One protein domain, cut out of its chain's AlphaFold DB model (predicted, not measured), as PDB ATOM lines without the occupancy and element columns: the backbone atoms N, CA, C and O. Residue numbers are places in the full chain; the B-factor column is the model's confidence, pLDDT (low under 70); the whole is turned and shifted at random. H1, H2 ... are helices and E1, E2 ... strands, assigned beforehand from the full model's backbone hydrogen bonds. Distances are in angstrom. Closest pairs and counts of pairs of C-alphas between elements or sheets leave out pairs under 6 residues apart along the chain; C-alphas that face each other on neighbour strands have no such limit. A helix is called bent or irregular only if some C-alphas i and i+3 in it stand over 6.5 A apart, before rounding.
ATOM      1  N   HIS A 404     158.121 125.783 138.853       93.69
ATOM      2  CA  HIS A 404     157.562 127.032 139.351       93.69
ATOM      3  C   HIS A 404     158.669 127.962 139.904       93.69
ATOM      4  O   HIS A 404     159.399 127.565 140.816       93.69
ATOM      5  N   PRO A 405     158.794 129.231 139.456       95.81
ATOM      6  CA  PRO A 405     159.847 130.146 139.928       95.81
ATOM      7  C   PRO A 405     159.881 130.365 141.449       95.81
ATOM      8  O   PRO A 405     160.952 130.506 142.033       95.81
ATOM      9  N   ALA A 406     158.721 130.338 142.115       95.06
ATOM     10  CA  ALA A 406     158.643 130.466 143.574       95.06
ATOM     11  C   ALA A 406     159.385 129.348 144.338       95.06
ATOM     12  O   ALA A 406     159.945 129.631 145.392       95.06
ATOM     13  N   ALA A 407     159.470 128.124 143.797       97.00
ATOM     14  CA  ALA A 407     160.278 127.054 144.394       97.00
ATOM     15  C   ALA A 407     161.767 127.436 144.454       97.00
ATOM     16  O   ALA A 407     162.452 127.198 145.448       97.00
ATOM     17  N   HIS A 408     162.256 128.105 143.407       97.94
ATOM     18  CA  HIS A 408     163.624 128.624 143.347       97.94
ATOM     19  C   HIS A 408     163.829 129.811 144.280       97.94
ATOM     20  O   HIS A 408     164.881 129.922 144.903       97.94
ATOM     21  N   ALA A 409     162.831 130.689 144.401       97.38
ATOM     22  CA  ALA A 409     162.890 131.795 145.349       97.38
ATOM     23  C   ALA A 409     163.016 131.291 146.794       97.38
ATOM     24  O   ALA A 409     163.886 131.765 147.522       97.38
ATOM     25  N   ILE A 410     162.215 130.283 147.170       97.25
ATOM     26  CA  ILE A 410     162.322 129.600 148.467       97.25
ATOM     27  C   ILE A 410     163.725 129.026 148.630       97.25
ATOM     28  O   ILE A 410     164.370 129.333 149.623       97.25
ATOM     29  N   TYR A 411     164.214 128.271 147.638       97.75
ATOM     30  CA  TYR A 411     165.535 127.643 147.676       97.75
ATOM     31  C   TYR A 411     166.669 128.631 147.957       97.75
ATOM     32  O   TYR A 411     167.485 128.412 148.851       97.75
ATOM     33  N   TRP A 412     166.746 129.723 147.195       97.38
ATOM     34  CA  TRP A 412     167.846 130.672 147.356       97.38
ATOM     35  C   TRP A 412     167.721 131.461 148.654       97.38
ATOM     36  O   TRP A 412     168.738 131.711 149.296       97.38
ATOM     37  N   ALA A 413     166.501 131.798 149.076       94.56
ATOM     38  CA  ALA A 413     166.268 132.463 150.351       94.56
ATOM     39  C   ALA A 413     166.653 131.568 151.543       94.56
ATOM     40  O   ALA A 413     167.422 132.002 152.401       94.56
ATOM     41  N   SER A 414     166.200 130.310 151.570       93.06
ATOM     42  CA  SER A 414     166.525 129.364 152.643       93.06
ATOM     43  C   SER A 414     168.015 129.041 152.694       93.06
ATOM     44  O   SER A 414     168.594 129.008 153.778       93.06
ATOM     45  N   LEU A 415     168.662 128.866 151.537       91.88
ATOM     46  CA  LEU A 415     170.107 128.652 151.473       91.88
ATOM     47  C   LEU A 415     170.892 129.880 151.957       91.88
ATOM     48  O   LEU A 415     171.924 129.726 152.606       91.88
ATOM     49  N   GLY A 416     170.412 131.087 151.649       89.44
ATOM     50  CA  GLY A 416     171.011 132.332 152.124       89.44
ATOM     51  C   GLY A 416     171.020 132.424 153.646       89.44
ATOM     52  O   GLY A 416     172.068 132.695 154.219       89.44
ATOM     53  N   VAL A 417     169.888 132.122 154.287       84.44
ATOM     54  CA  VAL A 417     169.768 132.085 155.754       84.44
ATOM     55  C   VAL A 417     170.652 130.987 156.361       84.44
ATOM     56  O   VAL A 417     171.353 131.254 157.335       84.44
ATOM     57  N   GLU A 418     170.683 129.780 155.770       81.38
ATOM     58  CA  GLU A 418     171.540 128.665 156.226       81.38
ATOM     59  C   GLU A 418     173.024 129.069 156.225       81.38
ATOM     60  O   GLU A 418     173.735 128.830 157.196       81.38
ATOM     61  N   ARG A 419     173.489 129.742 155.165       79.19
ATOM     62  CA  ARG A 419     174.912 130.071 154.968       79.19
ATOM     63  C   ARG A 419     175.414 131.299 155.715       79.19
ATOM     64  O   ARG A 419     176.619 131.551 155.708       79.19
ATOM     65  N   THR A 420     174.532 132.108 156.292       73.62
ATOM     66  CA  THR A 420     174.940 133.380 156.910       73.62
ATOM     67  C   THR A 420     174.530 133.535 158.365       73.62
ATOM     68  O   THR A 420     174.780 134.588 158.950       73.62
ATOM     69  N   ARG A 421     173.982 132.475 158.970       64.31
ATOM     70  CA  ARG A 421     173.496 132.438 160.355       64.31
ATOM     71  C   ARG A 421     174.516 132.913 161.404       64.31
ATOM     72  O   ARG A 421     174.099 133.442 162.427       64.31
ATOM     73  N   VAL A 422     175.818 132.768 161.142       53.97
ATOM     74  CA  VAL A 422     176.903 133.027 162.118       53.97
ATOM     75  C   VAL A 422     177.842 134.168 161.686       53.97
ATOM     76  O   VAL A 422     178.853 134.465 162.321       53.97
ATOM     77  N   VAL A 423     177.521 134.889 160.605       54.62
ATOM     78  CA  VAL A 423     178.361 136.014 160.169       54.62
ATOM     79  C   VAL A 423     178.120 137.224 161.079       54.62
ATOM     80  O   VAL A 423     177.046 137.815 161.061       54.62
ATOM     81  N   PHE A 424     179.163 137.616 161.818       43.41
ATOM     82  CA  PHE A 424     179.203 138.674 162.846       43.41
ATOM     83  C   PHE A 424     178.763 140.096 162.419       43.41
ATOM     84  O   PHE A 424     178.771 140.997 163.253       43.41
ATOM     85  N   ASP A 425     178.398 140.322 161.155       45.31
ATOM     86  CA  ASP A 425     178.188 141.664 160.585       45.31
ATOM     87  C   ASP A 425     177.027 141.715 159.573       45.31
ATOM     88  O   ASP A 425     177.052 142.457 158.591       45.31
ATOM     89  N   GLN A 426     176.010 140.870 159.758       50.91
ATOM     90  CA  GLN A 426     174.734 141.049 159.067       50.91
ATOM     91  C   GLN A 426     173.722 141.619 160.049       50.91
ATOM     92  O   GLN A 426     173.452 141.018 161.091       50.91
ATOM     93  N   ASP A 427     173.140 142.771 159.710       58.19
ATOM     94  CA  ASP A 427     171.977 143.277 160.428       58.19
ATOM     95  C   ASP A 427     170.936 142.151 160.466       58.19
ATOM     96  O   ASP A 427     170.544 141.635 159.417       58.19
ATOM     97  N   ARG A 428     170.446 141.773 161.657       61.88
ATOM     98  CA  ARG A 428     169.370 140.765 161.825       61.88
ATOM     99  C   ARG A 428     168.157 141.044 160.915       61.88
ATOM    100  O   ARG A 428     167.393 140.144 160.579       61.88
ATOM    101  N   PHE A 429     168.019 142.295 160.475       62.78
ATOM    102  CA  PHE A 429     167.078 142.771 159.469       62.78
ATOM    103  C   PHE A 429     167.224 142.105 158.086       62.78
ATOM    104  O   PHE A 429     166.213 141.784 157.463       62.78
ATOM    105  N   ASP A 430     168.442 141.864 157.599       69.50
ATOM    106  CA  ASP A 430     168.681 141.237 156.293       69.50
ATOM    107  C   ASP A 430     168.310 139.744 156.303       69.50
ATOM    108  O   ASP A 430     167.743 139.240 155.327       69.50
ATOM    109  N   ILE A 431     168.544 139.054 157.427       71.00
ATOM    110  CA  ILE A 431     168.070 137.679 157.656       71.00
ATOM    111  C   ILE A 431     166.545 137.650 157.632       71.00
ATOM    112  O   ILE A 431     165.964 136.887 156.862       71.00
ATOM    113  N   LEU A 432     165.895 138.551 158.373       71.88
ATOM    114  CA  LEU A 432     164.437 138.636 158.416       71.88
ATOM    115  C   LEU A 432     163.813 138.944 157.042       71.88
ATOM    116  O   LEU A 432     162.796 138.356 156.675       71.88
ATOM    117  N   ASN A 433     164.409 139.847 156.260       77.00
ATOM    118  CA  ASN A 433     163.938 140.136 154.899       77.00
ATOM    119  C   ASN A 433     164.099 138.929 153.970       77.00
ATOM    120  O   ASN A 433     163.249 138.685 153.115       77.00
ATOM    121  N   THR A 434     165.166 138.152 154.144       81.81
ATOM    122  CA  THR A 434     165.399 136.936 153.356       81.81
ATOM    123  C   THR A 434     164.437 135.823 153.760       81.81
ATOM    124  O   THR A 434     163.835 135.200 152.890       81.81
ATOM    125  N   ASP A 435     164.182 135.640 155.055       79.81
ATOM    126  CA  ASP A 435     163.131 134.752 155.565       79.81
ATOM    127  C   ASP A 435     161.753 135.117 155.007       79.81
ATOM    128  O   ASP A 435     160.963 134.248 154.627       79.81
ATOM    129  N   ARG A 436     161.467 136.416 154.881       82.31
ATOM    130  CA  ARG A 436     160.219 136.885 154.281       82.31
ATOM    131  C   ARG A 436     160.057 136.408 152.833       82.31
ATOM    132  O   ARG A 436     158.932 136.124 152.426       82.31
ATOM    133  N   ASN A 437     161.141 136.231 152.073       88.88
ATOM    134  CA  ASN A 437     161.066 135.643 150.730       88.88
ATOM    135  C   ASN A 437     160.666 134.159 150.756       88.88
ATOM    136  O   ASN A 437     159.976 133.720 149.837       88.88
ATOM    137  N   VAL A 438     161.018 133.397 151.802       91.31
ATOM    138  CA  VAL A 438     160.511 132.022 151.988       91.31
ATOM    139  C   VAL A 438     158.997 132.047 152.207       91.31
ATOM    140  O   VAL A 438     158.267 131.341 151.514       91.31
ATOM    141  N   ILE A 439     158.516 132.914 153.104       88.62
ATOM    142  CA  ILE A 439     157.079 133.083 153.387       88.62
ATOM    143  C   ILE A 439     156.320 133.482 152.113       88.62
ATOM    144  O   ILE A 439     155.321 132.857 151.758       88.62
ATOM    145  N   HIS A 440     156.810 134.484 151.384       88.50
ATOM    146  CA  HIS A 440     156.205 134.930 150.130       88.50
ATOM    147  C   HIS A 440     156.252 133.865 149.030       88.50
ATOM    148  O   HIS A 440     155.289 133.712 148.279       88.50
ATOM    149  N   GLY A 441     157.339 133.099 148.936       91.94
ATOM    150  CA  GLY A 441     157.437 131.978 148.010       91.94
ATOM    151  C   GLY A 441     156.385 130.908 148.298       91.94
ATOM    152  O   GLY A 441     155.681 130.487 147.381       91.94
ATOM    153  N   LEU A 442     156.209 130.529 149.568       93.06
ATOM    154  CA  LEU A 442     155.178 129.574 149.993       93.06
ATOM    155  C   LEU A 442     153.768 130.107 149.737       93.06
ATOM    156  O   LEU A 442     152.898 129.359 149.301       93.06
ATOM    157  N   GLN A 443     153.557 131.409 149.925       88.62
ATOM    158  CA  GLN A 443     152.297 132.066 149.589       88.62
ATOM    159  C   GLN A 443     151.972 131.941 148.098       88.62
ATOM    160  O   GLN A 443     150.845 131.637 147.715       88.62
ATOM    161  N   VAL A 444     152.968 132.157 147.239       87.69
ATOM    162  CA  VAL A 444     152.802 132.013 145.792       87.69
ATOM    163  C   VAL A 444     152.558 130.557 145.415       87.69
ATOM    164  O   VAL A 444     151.702 130.299 144.576       87.69
ATOM    165  N   LEU A 445     153.236 129.595 146.045       90.00
ATOM    166  CA  LEU A 445     152.939 128.177 145.825       90.00
ATOM    167  C   LEU A 445     151.524 127.805 146.298       90.00
ATOM    168  O   LEU A 445     150.836 127.047 145.623       90.00
ATOM    169  N   MET A 446     151.023 128.404 147.376       86.19
ATOM    170  CA  MET A 446     149.621 128.251 147.777       86.19
ATOM    171  C   MET A 446     148.660 128.808 146.711       86.19
ATOM    172  O   MET A 446     147.659 128.169 146.399       86.19
ATOM    173  N   PHE A 447     148.961 129.966 146.115       77.69
ATOM    174  CA  PHE A 447     148.104 130.612 145.110       77.69
ATOM    175  C   PHE A 447     148.214 130.033 143.693       77.69
ATOM    176  O   PHE A 447     147.253 130.105 142.931       77.69
ATOM    177  N   THR A 448     149.377 129.497 143.324       76.50
ATOM    178  CA  THR A 448     149.745 129.180 141.930       76.50
ATOM    179  C   THR A 448     150.663 127.957 141.784       76.50
ATOM    180  O   THR A 448     151.180 127.698 140.701       76.50
ATOM    181  N   GLY A 449     150.890 127.184 142.851       78.31
ATOM    182  CA  GLY A 449     151.895 126.113 142.889       78.31
ATOM    183  C   GLY A 449     151.570 124.879 142.054       78.31
ATOM    184  O   GLY A 449     152.473 124.105 141.743       78.31
ATOM    185  N   ARG A 450     150.313 124.693 141.636       72.88
ATOM    186  CA  ARG A 450     149.955 123.665 140.654       72.88
ATOM    187  C   ARG A 450     150.210 124.213 139.258       72.88
ATOM    188  O   ARG A 450     149.429 125.016 138.755       72.88
ATOM    189  N   LEU A 451     151.300 123.750 138.655       74.00
ATOM    190  CA  LEU A 451     151.723 124.154 137.324       74.00
ATOM    191  C   LEU A 451     151.396 123.074 136.293       74.00
ATOM    192  O   LEU A 451     151.898 121.943 136.344       74.00
ATOM    193  N   THR A 452     150.618 123.460 135.295       64.56
ATOM    194  CA  THR A 452     150.503 122.748 134.027       64.56
ATOM    195  C   THR A 452     150.940 123.694 132.920       64.56
ATOM    196  O   THR A 452     150.826 124.907 133.018       64.56
ATOM    197  N   HIS A 453     151.537 123.163 131.870       64.81
ATOM    198  CA  HIS A 453     151.861 123.956 130.689       64.81
ATOM    199  C   HIS A 453     151.649 123.093 129.463       64.81
ATOM    200  O   HIS A 453     151.712 121.869 129.578       64.81
ATOM    201  N   ASP A 454     151.411 123.713 128.321       58.56
ATOM    202  CA  ASP A 454     151.488 123.043 127.035       58.56
ATOM    203  C   ASP A 454     152.610 123.721 126.232       58.56
ATOM    204  O   ASP A 454     152.457 124.866 125.781       58.56
ATOM    205  N   PRO A 455     153.764 123.047 126.066       54.88
ATOM    206  CA  PRO A 455     154.916 123.633 125.390       54.88
ATOM    207  C   PRO A 455     154.676 123.876 123.896       54.88
ATOM    208  O   PRO A 455     155.427 124.632 123.281       54.88
ATOM    209  N   PHE A 456     153.640 123.271 123.310       55.44
ATOM    210  CA  PHE A 456     153.285 123.407 121.898       55.44
ATOM    211  C   PHE A 456     152.195 124.460 121.675       55.44
ATOM    212  O   PHE A 456     152.190 125.113 120.632       55.44
ATOM    213  N   MET A 457     151.309 124.673 122.654       50.09
ATOM    214  CA  MET A 457     150.330 125.773 122.641       50.09
ATOM    215  C   MET A 457     150.902 127.094 123.173       50.09
ATOM    216  O   MET A 457     150.291 128.146 122.993       50.09
ATOM    217  N   GLY A 458     152.075 127.061 123.812       56.19
ATOM    218  CA  GLY A 458     152.734 128.252 124.338       56.19
ATOM    219  C   GLY A 458     152.029 128.848 125.558       56.19
ATOM    220  O   GLY A 458     152.129 130.051 125.796       56.19
ATOM    221  N   SER A 459     151.304 128.025 126.319       56.69
ATOM    222  CA  SER A 459     150.560 128.441 127.509       56.69
ATOM    223  C   SER A 459     151.089 127.757 128.767       56.69
ATOM    224  O   SER A 459     151.516 126.603 128.746       56.69
ATOM    225  N   VAL A 460     151.041 128.482 129.882       64.56
ATOM    226  CA  VAL A 460     151.273 127.952 131.226       64.56
ATOM    227  C   VAL A 460     150.068 128.306 132.085       64.56
ATOM    228  O   VAL A 460     149.660 129.462 132.154       64.56
ATOM    229  N   ASP A 461     149.504 127.292 132.717       62.94
ATOM    230  CA  ASP A 461     148.364 127.372 133.605       62.94
ATOM    231  C   ASP A 461     148.844 127.182 135.043       62.94
ATOM    232  O   ASP A 461     149.586 126.254 135.379       62.94
ATOM    233  N   LEU A 462     148.414 128.098 135.902       67.50
ATOM    234  CA  LEU A 462     148.755 128.107 137.314       67.50
ATOM    235  C   LEU A 462     147.482 128.015 138.138       67.50
ATOM    236  O   LEU A 462     146.547 128.796 137.938       67.50
ATOM    237  N   LEU A 463     147.456 127.070 139.072       64.25
ATOM    238  CA  LEU A 463     146.329 126.835 139.964       64.25
ATOM    239  C   LEU A 463     146.763 126.954 141.425       64.25
ATOM    240  O   LEU A 463     147.900 126.593 141.753       64.25
ATOM    241  N   PRO A 464     145.843 127.361 142.314       75.62
ATOM    242  CA  PRO A 464     146.055 127.211 143.741       75.62
ATOM    243  C   PRO A 464     146.390 125.772 144.121       75.62
ATOM    244  O   PRO A 464     145.835 124.814 143.566       75.62
ATOM    245  N   ASP A 465     147.295 125.642 145.086       78.44
ATOM    246  CA  ASP A 465     147.664 124.377 145.698       78.44
ATOM    247  C   ASP A 465     147.521 124.457 147.228       78.44
ATOM    248  O   ASP A 465     148.471 124.821 147.929       78.44
ATOM    249  N   PRO A 466     146.340 124.099 147.769       77.88
ATOM    250  CA  PRO A 466     146.047 124.185 149.203       77.88
ATOM    251  C   PRO A 466     147.017 123.391 150.089       77.88
ATOM    252  O   PRO A 466     147.140 123.662 151.277       77.88
ATOM    253  N   ARG A 467     147.765 122.440 149.516       84.75
ATOM    254  CA  ARG A 467     148.755 121.622 150.236       84.75
ATOM    255  C   ARG A 467     149.872 122.448 150.887       84.75
ATOM    256  O   ARG A 467     150.500 121.960 151.819       84.75
ATOM    257  N   PHE A 468     150.105 123.683 150.434       90.00
ATOM    258  CA  PHE A 468     151.085 124.596 151.037       90.00
ATOM    259  C   PHE A 468     150.529 125.446 152.192       90.00
ATOM    260  O   PHE A 468     151.307 126.162 152.820       90.00
ATOM    261  N   ILE A 469     149.228 125.372 152.512       88.88
ATOM    262  CA  ILE A 469     148.614 126.140 153.612       88.88
ATOM    263  C   ILE A 469     149.324 125.875 154.959       88.88
ATOM    264  O   ILE A 469     149.769 126.849 155.577       88.88
ATOM    265  N   PRO A 470     149.537 124.612 155.401       91.56
ATOM    266  CA  PRO A 470     150.215 124.352 156.675       91.56
ATOM    267  C   PRO A 470     151.674 124.821 156.668       91.56
ATOM    268  O   PRO A 470     152.196 125.305 157.670       91.56
ATOM    269  N   SER A 471     152.346 124.703 155.523       91.94
ATOM    270  CA  SER A 471     153.744 125.099 155.351       91.94
ATOM    271  C   SER A 471     153.925 126.613 155.383       91.94
ATOM    272  O   SER A 471     154.888 127.093 155.981       91.94
ATOM    273  N   TYR A 472     152.993 127.365 154.792       89.81
ATOM    274  CA  TYR A 472     152.949 128.818 154.914       89.81
ATOM    275  C   TYR A 472     152.746 129.235 156.374       89.81
ATOM    276  O   TYR A 472     153.525 130.035 156.887       89.81
ATOM    277  N   GLU A 473     151.748 128.660 157.058       89.31
ATOM    278  CA  GLU A 473     151.477 128.940 158.474       89.31
ATOM    279  C   GLU A 473     152.725 128.678 159.334       89.31
ATOM    280  O   GLU A 473     153.172 129.560 160.069       89.31
ATOM    281  N   LYS A 474     153.353 127.507 159.161       88.25
ATOM    282  CA  LYS A 474     154.610 127.141 159.825       88.25
ATOM    283  C   LYS A 474     155.716 128.170 159.580       88.25
ATOM    284  O   LYS A 474     156.371 128.590 160.528       88.25
ATOM    285  N   ALA A 475     155.921 128.599 158.334       85.38
ATOM    286  CA  ALA A 475     156.961 129.572 157.999       85.38
ATOM    287  C   ALA A 475     156.696 130.964 158.601       85.38
ATOM    288  O   ALA A 475     157.642 131.638 159.008       85.38
ATOM    289  N   VAL A 476     155.430 131.388 158.694       81.19
ATOM    290  CA  VAL A 476     155.049 132.641 159.366       81.19
ATOM    291  C   VAL A 476     155.353 132.578 160.860       81.19
ATOM    292  O   VAL A 476     155.903 133.541 161.397       81.19
ATOM    293  N   PHE A 477     155.043 131.464 161.528       79.19
ATOM    294  CA  PHE A 477     155.373 131.275 162.943       79.19
ATOM    295  C   PHE A 477     156.886 131.247 163.177       79.19
ATOM    296  O   PHE A 477     157.384 132.059 163.952       79.19
ATOM    297  N   GLU A 478     157.619 130.416 162.431       77.62
ATOM    298  CA  GLU A 478     159.085 130.341 162.487       77.62
ATOM    299  C   GLU A 478     159.741 131.721 162.261       77.62
ATOM    300  O   GLU A 478     160.691 132.091 162.952       77.62
ATOM    301  N   GLY A 479     159.239 132.503 161.297       72.94
ATOM    302  CA  GLY A 479     159.734 133.855 161.027       72.94
ATOM    303  C   GLY A 479     159.374 134.866 162.121       72.94
ATOM    304  O   GLY A 479     160.161 135.768 162.402       72.94
ATOM    305  N   SER A 480     158.212 134.710 162.762       69.62
ATOM    306  CA  SER A 480     157.774 135.569 163.873       69.62
ATOM    307  C   SER A 480     158.593 135.324 165.142       69.62
ATOM    308  O   SER A 480     158.971 136.287 165.804       69.62
ATOM    309  N   GLU A 481     158.917 134.066 165.455       70.81
ATOM    310  CA  GLU A 481     159.794 133.714 166.581       70.81
ATOM    311  C   GLU A 481     161.190 134.318 166.403       70.81
ATOM    312  O   GLU A 481     161.684 135.003 167.295       70.81
ATOM    313  N   ARG A 482     161.783 134.176 165.208       67.75
ATOM    314  CA  ARG A 482     163.084 134.793 164.890       67.75
ATOM    315  C   ARG A 482     163.055 136.319 164.944       67.75
ATOM    316  O   ARG A 482     164.061 136.941 165.278       67.75
ATOM    317  N   ALA A 483     161.921 136.931 164.608       62.69
ATOM    318  CA  ALA A 483     161.744 138.374 164.713       62.69
ATOM    319  C   ALA A 483     161.633 138.843 166.176       62.69
ATOM    320  O   ALA A 483     162.111 139.932 166.481       62.69
ATOM    321  N   GLY A 484     161.036 138.037 167.064       53.94
ATOM    322  CA  GLY A 484     160.814 138.348 168.482       53.94
ATOM    323  C   GLY A 484     162.086 138.578 169.311       53.94
ATOM    324  O   GLY A 484     162.034 139.321 170.285       53.94
ATOM    325  N   ASP A 485     163.224 138.023 168.883       51.69
ATOM    326  CA  ASP A 485     164.553 138.232 169.491       51.69
ATOM    327  C   ASP A 485     165.260 139.525 169.030       51.69
ATOM    328  O   ASP A 485     166.377 139.839 169.458       51.69
ATOM    329  N   VAL A 486     164.654 140.281 168.113       54.00
ATOM    330  CA  VAL A 486     165.102 141.624 167.727       54.00
ATOM    331  C   VAL A 486     164.308 142.608 168.582       54.00
ATOM    332  O   VAL A 486     163.093 142.483 168.628       54.00
ATOM    333  N   ASP A 487     164.957 143.566 169.254       42.47
ATOM    334  CA  ASP A 487     164.309 144.605 170.083       42.47
ATOM    335  C   ASP A 487     163.180 145.322 169.296       42.47
ATOM    336  O   ASP A 487     163.388 146.299 168.569       42.47
ATOM    337  N   LEU A 488     161.963 144.777 169.375       46.66
ATOM    338  CA  LEU A 488     160.803 145.130 168.557       46.66
ATOM    339  C   LEU A 488     159.890 146.079 169.330       46.66
ATOM    340  O   LEU A 488     158.689 145.861 169.467       46.66
ATOM    341  N   ASP A 489     160.430 147.217 169.753       44.19
ATOM    342  CA  ASP A 489     159.641 148.284 170.384       44.19
ATOM    343  C   ASP A 489     158.843 149.129 169.352       44.19
ATOM    344  O   ASP A 489     158.456 150.277 169.574       44.19
ATOM    345  N   ARG A 490     158.572 148.572 168.158       48.41
ATOM    346  CA  ARG A 490     157.771 149.209 167.100       48.41
ATOM    347  C   ARG A 490     156.451 148.469 166.897       48.41
ATOM    348  O   ARG A 490     156.360 147.537 166.100       48.41
ATOM    349  N   LYS A 491     155.388 149.003 167.513       44.88
ATOM    350  CA  LYS A 491     153.961 148.620 167.384       44.88
ATOM    351  C   LYS A 491     153.433 148.365 165.951       44.88
ATOM    352  O   LYS A 491     152.340 147.831 165.806       44.88
ATOM    353  N   GLY A 492     154.161 148.743 164.898       48.66
ATOM    354  CA  GLY A 492     153.758 148.557 163.497       48.66
ATOM    355  C   GLY A 492     154.113 147.203 162.867       48.66
ATOM    356  O   GLY A 492     153.478 146.825 161.893       48.66
ATOM    357  N   VAL A 493     155.104 146.465 163.384       49.19
ATOM    358  CA  VAL A 493     155.521 145.177 162.783       49.19
ATOM    359  C   VAL A 493     154.586 144.051 163.221       49.19
ATOM    360  O   VAL A 493     154.071 143.318 162.385       49.19
ATOM    361  N   ILE A 494     154.278 143.977 164.519       49.12
ATOM    362  CA  ILE A 494     153.328 143.002 165.074       49.12
ATOM    363  C   ILE A 494     151.935 143.174 164.440       49.12
ATOM    364  O   ILE A 494     151.309 142.188 164.068       49.12
ATOM    365  N   SER A 495     151.476 144.413 164.218       51.84
ATOM    366  CA  SER A 495     150.179 144.666 163.569       51.84
ATOM    367  C   SER A 495     150.148 144.278 162.082       51.84
ATOM    368  O   SER A 495     149.112 143.833 161.584       51.84
ATOM    369  N   GLN A 496     151.276 144.386 161.368       59.66
ATOM    370  CA  GLN A 496     151.419 143.875 160.000       59.66
ATOM    371  C   GLN A 496     151.388 142.343 159.956       59.66
ATOM    372  O   GLN A 496     150.755 141.779 159.066       59.66
ATOM    373  N   PHE A 497     152.014 141.668 160.924       62.97
ATOM    374  CA  PHE A 497     151.929 140.211 161.041       62.97
ATOM    375  C   PHE A 497     150.509 139.749 161.383       62.97
ATOM    376  O   PHE A 497     150.021 138.817 160.755       62.97
ATOM    377  N   GLU A 498     149.812 140.411 162.310       68.50
ATOM    378  CA  GLU A 498     148.433 140.048 162.663       68.50
ATOM    379  C   GLU A 498     147.453 140.233 161.500       68.50
ATOM    380  O   GLU A 498     146.702 139.312 161.193       68.50
ATOM    381  N   SER A 499     147.485 141.384 160.823       70.69
ATOM    382  CA  SER A 499     146.629 141.633 159.651       70.69
ATOM    383  C   SER A 499     146.989 140.736 158.461       70.69
ATOM    384  O   SER A 499     146.112 140.265 157.736       70.69
ATOM    385  N   GLY A 500     148.278 140.448 158.257       73.25
ATOM    386  CA  GLY A 500     148.733 139.477 157.262       73.25
ATOM    387  C   GLY A 500     148.261 138.056 157.571       73.25
ATOM    388  O   GLY A 500     147.867 137.327 156.662       73.25
ATOM    389  N   TYR A 501     148.255 137.677 158.849       80.06
ATOM    390  CA  TYR A 501     147.795 136.371 159.308       80.06
ATOM    391  C   TYR A 501     146.275 136.215 159.185       80.06
ATOM    392  O   TYR A 501     145.818 135.179 158.714       80.06
ATOM    393  N   GLU A 502     145.490 137.247 159.504       84.38
ATOM    394  CA  GLU A 502     144.032 137.251 159.295       84.38
ATOM    395  C   GLU A 502     143.669 137.035 157.815       84.38
ATOM    396  O   GLU A 502     142.897 136.137 157.479       84.38
ATOM    397  N   ASN A 503     144.309 137.778 156.904       82.31
ATOM    398  CA  ASN A 503     144.126 137.602 155.458       82.31
ATOM    399  C   ASN A 503     144.529 136.201 154.976       82.31
ATOM    400  O   ASN A 503     143.903 135.644 154.072       82.31
ATOM    401  N   PHE A 504     145.585 135.629 155.559       85.69
ATOM    402  CA  PHE A 504     145.975 134.253 155.279       85.69
ATOM    403  C   PHE A 504     144.889 133.267 155.714       85.69
ATOM    404  O   PHE A 504     144.524 132.416 154.911       85.69
ATOM    405  N   LEU A 505     144.352 133.395 156.932       89.12
ATOM    406  CA  LEU A 505     143.300 132.509 157.432       89.12
ATOM    407  C   LEU A 505     142.071 132.542 156.520       89.12
ATOM    408  O   LEU A 505     141.577 131.487 156.139       89.12
ATOM    409  N   HIS A 506     141.644 133.727 156.077       87.94
ATOM    410  CA  HIS A 506     140.592 133.868 155.068       87.94
ATOM    411  C   HIS A 506     140.866 133.030 153.806       87.94
ATOM    412  O   HIS A 506     140.028 132.224 153.403       87.94
ATOM    413  N   LYS A 507     142.067 133.154 153.220       83.00
ATOM    414  CA  LYS A 507     142.456 132.404 152.013       83.00
ATOM    415  C   LYS A 507     142.638 130.909 152.252       83.00
ATOM    416  O   LYS A 507     142.288 130.116 151.382       83.00
ATOM    417  N   ALA A 508     143.157 130.521 153.413       86.81
ATOM    418  CA  ALA A 508     143.287 129.128 153.813       86.81
ATOM    419  C   ALA A 508     141.913 128.451 153.889       86.81
ATOM    420  O   ALA A 508     141.749 127.344 153.380       86.81
ATOM    421  N   ILE A 509     140.920 129.141 154.458       88.56
ATOM    422  CA  ILE A 509     139.536 128.668 154.551       88.56
ATOM    423  C   ILE A 509     138.920 128.536 153.154       88.56
ATOM    424  O   ILE A 509     138.442 127.456 152.815       88.56
ATOM    425  N   GLU A 510     138.994 129.586 152.324       79.19
ATOM    426  CA  GLU A 510     138.476 129.565 150.946       79.19
ATOM    427  C   GLU A 510     139.077 128.408 150.131       79.19
ATOM    428  O   GLU A 510     138.352 127.613 149.537       79.19
ATOM    429  N   PHE A 511     140.406 128.277 150.105       77.00
ATOM    430  CA  PHE A 511     141.061 127.243 149.305       77.00
ATOM    431  C   PHE A 511     140.837 125.839 149.824       77.00
ATOM    432  O   PHE A 511     140.630 124.945 149.010       77.00
ATOM    433  N   SER A 512     140.858 125.631 151.139       76.94
ATOM    434  CA  SER A 512     140.567 124.310 151.697       76.94
ATOM    435  C   SER A 512     139.135 123.900 151.346       76.94
ATOM    436  O   SER A 512     138.928 122.805 150.832       76.94
ATOM    437  N   TYR A 513     138.172 124.821 151.483       75.94
ATOM    438  CA  TYR A 513     136.768 124.571 151.159       75.94
ATOM    439  C   TYR A 513     136.560 124.254 149.666       75.94
ATOM    440  O   TYR A 513     136.053 123.186 149.332       75.94
ATOM    441  N   PHE A 514     137.022 125.115 148.748       65.75
ATOM    442  CA  PHE A 514     136.810 124.918 147.301       65.75
ATOM    443  C   PHE A 514     137.573 123.734 146.702       65.75
ATOM    444  O   PHE A 514     137.230 123.267 145.617       65.75
ATOM    445  N   TYR A 515     138.616 123.253 147.378       65.69
ATOM    446  CA  TYR A 515     139.369 122.074 146.950       65.69
ATOM    447  C   TYR A 515     138.955 120.793 147.690       65.69
ATOM    448  O   TYR A 515     139.590 119.757 147.488       65.69
ATOM    449  N   GLY A 516     137.871 120.844 148.474       59.38
ATOM    450  CA  GLY A 516     137.213 119.678 149.066       59.38
ATOM    451  C   GLY A 516     137.737 119.245 150.438       59.38
ATOM    452  O   GLY A 516     137.311 118.205 150.933       59.38
ATOM    453  N   ASP A 517     138.623 120.018 151.071       73.62
ATOM    454  CA  ASP A 517     139.122 119.764 152.427       73.62
ATOM    455  C   ASP A 517     138.348 120.601 153.459       73.62
ATOM    456  O   ASP A 517     138.817 121.607 154.003       73.62
ATOM    457  N   VAL A 518     137.092 120.203 153.682       75.81
ATOM    458  CA  VAL A 518     136.161 120.907 154.580       75.81
ATOM    459  C   VAL A 518     136.630 120.846 156.037       75.81
ATOM    460  O   VAL A 518     136.400 121.786 156.796       75.81
ATOM    461  N   GLU A 519     137.326 119.780 156.435       82.69
ATOM    462  CA  GLU A 519     137.851 119.624 157.795       82.69
ATOM    463  C   GLU A 519     138.975 120.632 158.076       82.69
ATOM    464  O   GLU A 519     138.937 121.345 159.086       82.69
ATOM    465  N   MET A 520     139.925 120.784 157.148       81.50
ATOM    466  CA  MET A 520     140.950 121.826 157.237       81.50
ATOM    467  C   MET A 520     140.330 123.229 157.176       81.50
ATOM    468  O   MET A 520     140.711 124.094 157.970       81.50
ATOM    469  N   ALA A 521     139.339 123.455 156.305       82.94
ATOM    470  CA  ALA A 521     138.613 124.726 156.244       82.94
ATOM    471  C   ALA A 521     137.961 125.072 157.594       82.94
ATOM    472  O   ALA A 521     138.107 126.194 158.082       82.94
ATOM    473  N   GLN A 522     137.311 124.097 158.236       88.69
ATOM    474  CA  GLN A 522     136.699 124.262 159.551       88.69
ATOM    475  C   GLN A 522     137.742 124.545 160.639       88.69
ATOM    476  O   GLN A 522     137.521 125.417 161.479       88.69
ATOM    477  N   SER A 523     138.891 123.861 160.617       93.75
ATOM    478  CA  SER A 523     139.991 124.104 161.559       93.75
ATOM    479  C   SER A 523     140.503 125.546 161.475       93.75
ATOM    480  O   SER A 523     140.593 126.243 162.490       93.75
ATOM    481  N   TYR A 524     140.776 126.033 160.261       92.50
ATOM    482  CA  TYR A 524     141.218 127.412 160.052       92.50
ATOM    483  C   TYR A 524     140.124 128.439 160.352       92.50
ATOM    484  O   TYR A 524     140.436 129.524 160.845       92.50
ATOM    485  N   TYR A 525     138.852 128.099 160.135       93.56
ATOM    486  CA  TYR A 525     137.735 128.967 160.497       93.56
ATOM    487  C   TYR A 525     137.598 129.136 162.008       93.56
ATOM    488  O   TYR A 525     137.471 130.264 162.484       93.56
ATOM    489  N   THR A 526     137.725 128.053 162.776       93.88
ATOM    490  CA  THR A 526     137.781 128.126 164.242       93.88
ATOM    491  C   THR A 526     138.946 129.010 164.697       93.88
ATOM    492  O   THR A 526     138.730 129.948 165.458       93.88
ATOM    493  N   LYS A 527     140.156 128.818 164.142       92.00
ATOM    494  CA  LYS A 527     141.324 129.672 164.447       92.00
ATOM    495  C   LYS A 527     141.073 131.159 164.158       92.00
ATOM    496  O   LYS A 527     141.511 132.015 164.927       92.00
ATOM    497  N   LEU A 528     140.415 131.474 163.040       91.50
ATOM    498  CA  LEU A 528     140.074 132.848 162.668       91.50
ATOM    499  C   LEU A 528     139.115 133.469 163.684       91.50
ATOM    500  O   LEU A 528     139.375 134.571 164.165       91.50
ATOM    501  N   ARG A 529     138.050 132.749 164.050       90.50
ATOM    502  CA  ARG A 529     137.063 133.207 165.034       90.50
ATOM    503  C   ARG A 529     137.682 133.410 166.411       90.50
ATOM    504  O   ARG A 529     137.500 134.475 166.990       90.50
ATOM    505  N   ASP A 530     138.466 132.448 166.887       89.44
ATOM    506  CA  ASP A 530     139.094 132.509 168.210       89.44
ATOM    507  C   ASP A 530     140.050 133.702 168.345       89.44
ATOM    508  O   ASP A 530     140.180 134.289 169.418       89.44
ATOM    509  N   ARG A 531     140.735 134.070 167.255       86.31
ATOM    510  CA  ARG A 531     141.773 135.109 167.280       86.31
ATOM    511  C   ARG A 531     141.283 136.495 166.857       86.31
ATOM    512  O   ARG A 531     141.820 137.492 167.341       86.31
ATOM    513  N   PHE A 532     140.309 136.571 165.952       86.19
ATOM    514  CA  PHE A 532     139.868 137.823 165.322       86.19
ATOM    515  C   PHE A 532     138.365 138.102 165.464       86.19
ATOM    516  O   PHE A 532     137.946 139.228 165.184       86.19
ATOM    517  N   GLY A 533     137.579 137.140 165.964       81.31
ATOM    518  CA  GLY A 533     136.128 137.236 166.173       81.31
ATOM    519  C   GLY A 533     135.699 138.532 166.858       81.31
ATOM    520  O   GLY A 533     134.910 139.306 166.316       81.31
ATOM    521  N   ASP A 534     136.311 138.819 168.004       76.19
ATOM    522  CA  ASP A 534     135.960 139.968 168.846       76.19
ATOM    523  C   ASP A 534     136.639 141.280 168.417       76.19
ATOM    524  O   ASP A 534     136.277 142.363 168.882       76.19
ATOM    525  N   LYS A 535     137.650 141.214 167.540       70.06
ATOM    526  CA  LYS A 535     138.548 142.345 167.248       70.06
ATOM    527  C   LYS A 535     137.946 143.356 166.275       70.06
ATOM    528  O   LYS A 535     138.238 144.548 166.371       70.06
ATOM    529  N   HIS A 536     137.119 142.886 165.342       66.69
ATOM    530  CA  HIS A 536     136.609 143.704 164.239       66.69
ATOM    531  C   HIS A 536     135.094 143.941 164.283       66.69
ATOM    532  O   HIS A 536     134.605 144.803 163.554       66.69
ATOM    533  N   GLY A 537     134.350 143.221 165.135       66.88
ATOM    534  CA  GLY A 537     132.881 143.258 165.126       66.88
ATOM    535  C   GLY A 537     132.292 142.815 163.781       66.88
ATOM    536  O   GLY A 537     131.200 143.245 163.402       66.88
TER     537      GLY A 537
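AT A GLANCE: This is residues 404 to 537 of the 709 residues of an uncharacterized protein of Planctomycetes bacterium Pan265 (UniProt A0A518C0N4). Five helices, H1 to H5, stand side by side in chain order as a flat row, each running opposite ways to the one before, with H5 slanting away from H4 at the far end. Between H2 and H3 the chain makes a small two-stranded hairpin, E1 and E2, whose turn, residues 454 to 459, sticks out. The printed part has 134 residues with five named helices and two named strands, in the order H1 H2 E1 E2 H3 H4 H5; the sheet, order E1 - E2, is antiparallel, and the class is mostly helix. The whole is only just loose, close to compact, with a radius of gyration of the C-alphas of 17.1 A, and spans 50 by 46 by 20 A.

HOW THE PARTS SIT: H1, residues 405 to 420, touches H2, residues 428 to 448, in a helical hairpin at a shallow tilt of 23 degrees, opposite ways; their closest C-alphas, of Ile 410 and Val 438, are 4.6 A apart. E1, residues 450 to 454, and E2, residues 459 to 463, form an antiparallel hairpin, with N 452 and O 461 at 3.0 A and N 461 and O 452 at 2.7 A, within hydrogen-bond range. The closest C-alphas of H2 and E2, of Thr 448 and Leu 463, are 4.6 A apart. H3, residues 466 to 484, touches H2 at a shallow tilt of 13 degrees, opposite ways, closest at the C-alphas of Met 446 and Phe 468, 5.1 A. H4, residues 491 to 514, touches H3 in a helical hairpin at a shallow tilt of 12 degrees, opposite ways, closest at the C-alphas of Pro 466 and Phe 511, 5.8 A. H2 and H4 are near each other, with 6 pairs of C-alphas within 10 A. H5, residues 518 to 536, touches residues 502 to 513 of H4 in a helical hairpin at 34 degrees, a tilt only just shallow, opposite ways; the closest C-alphas, of Ile 509 and Ala 521, are 4.4 A apart. Among the pairs that are apart are H1 and H3, and H3 and H5. Every O i to N i+4 pair is within hydrogen-bond range in H1, against 16 of 17 in H2, 13 of 15 in H3, 19 of 20 in H4 and 12 of 15 in H5.

IN THESE COORDINATES: H1 begins at C-alpha 405 (159.847, 130.146, 139.928) and is 22.9 A long from first to last C-alpha; H2 is 30.3 A, H3 28.1 A, H4 35.5 A and H5 24.8 A long. E1 ends at C-alpha 454 (151.488, 123.043, 127.035). H3 and H5 are irregular: C-alphas 467 and 470 are 7.1 A apart, and C-alphas 531 and 534 are 7.7 A apart. H5 has a kink of 46 degrees near residue 530 and ends at C-alpha 536 (136.609, 143.704, 164.239).

THE WHOLE: The two C-alphas farthest apart, of Phe 456 and Asp 489, are 54.9 A apart. The printed part has no cut, and no link is long. Residues 422 to 427, 454 to 459 and 487 to 492 stand free. The mean pLDDT of the printed part is 75.7; 45 residues are under 70, among them 421 to 430, 452 to 463 and 482 to 498.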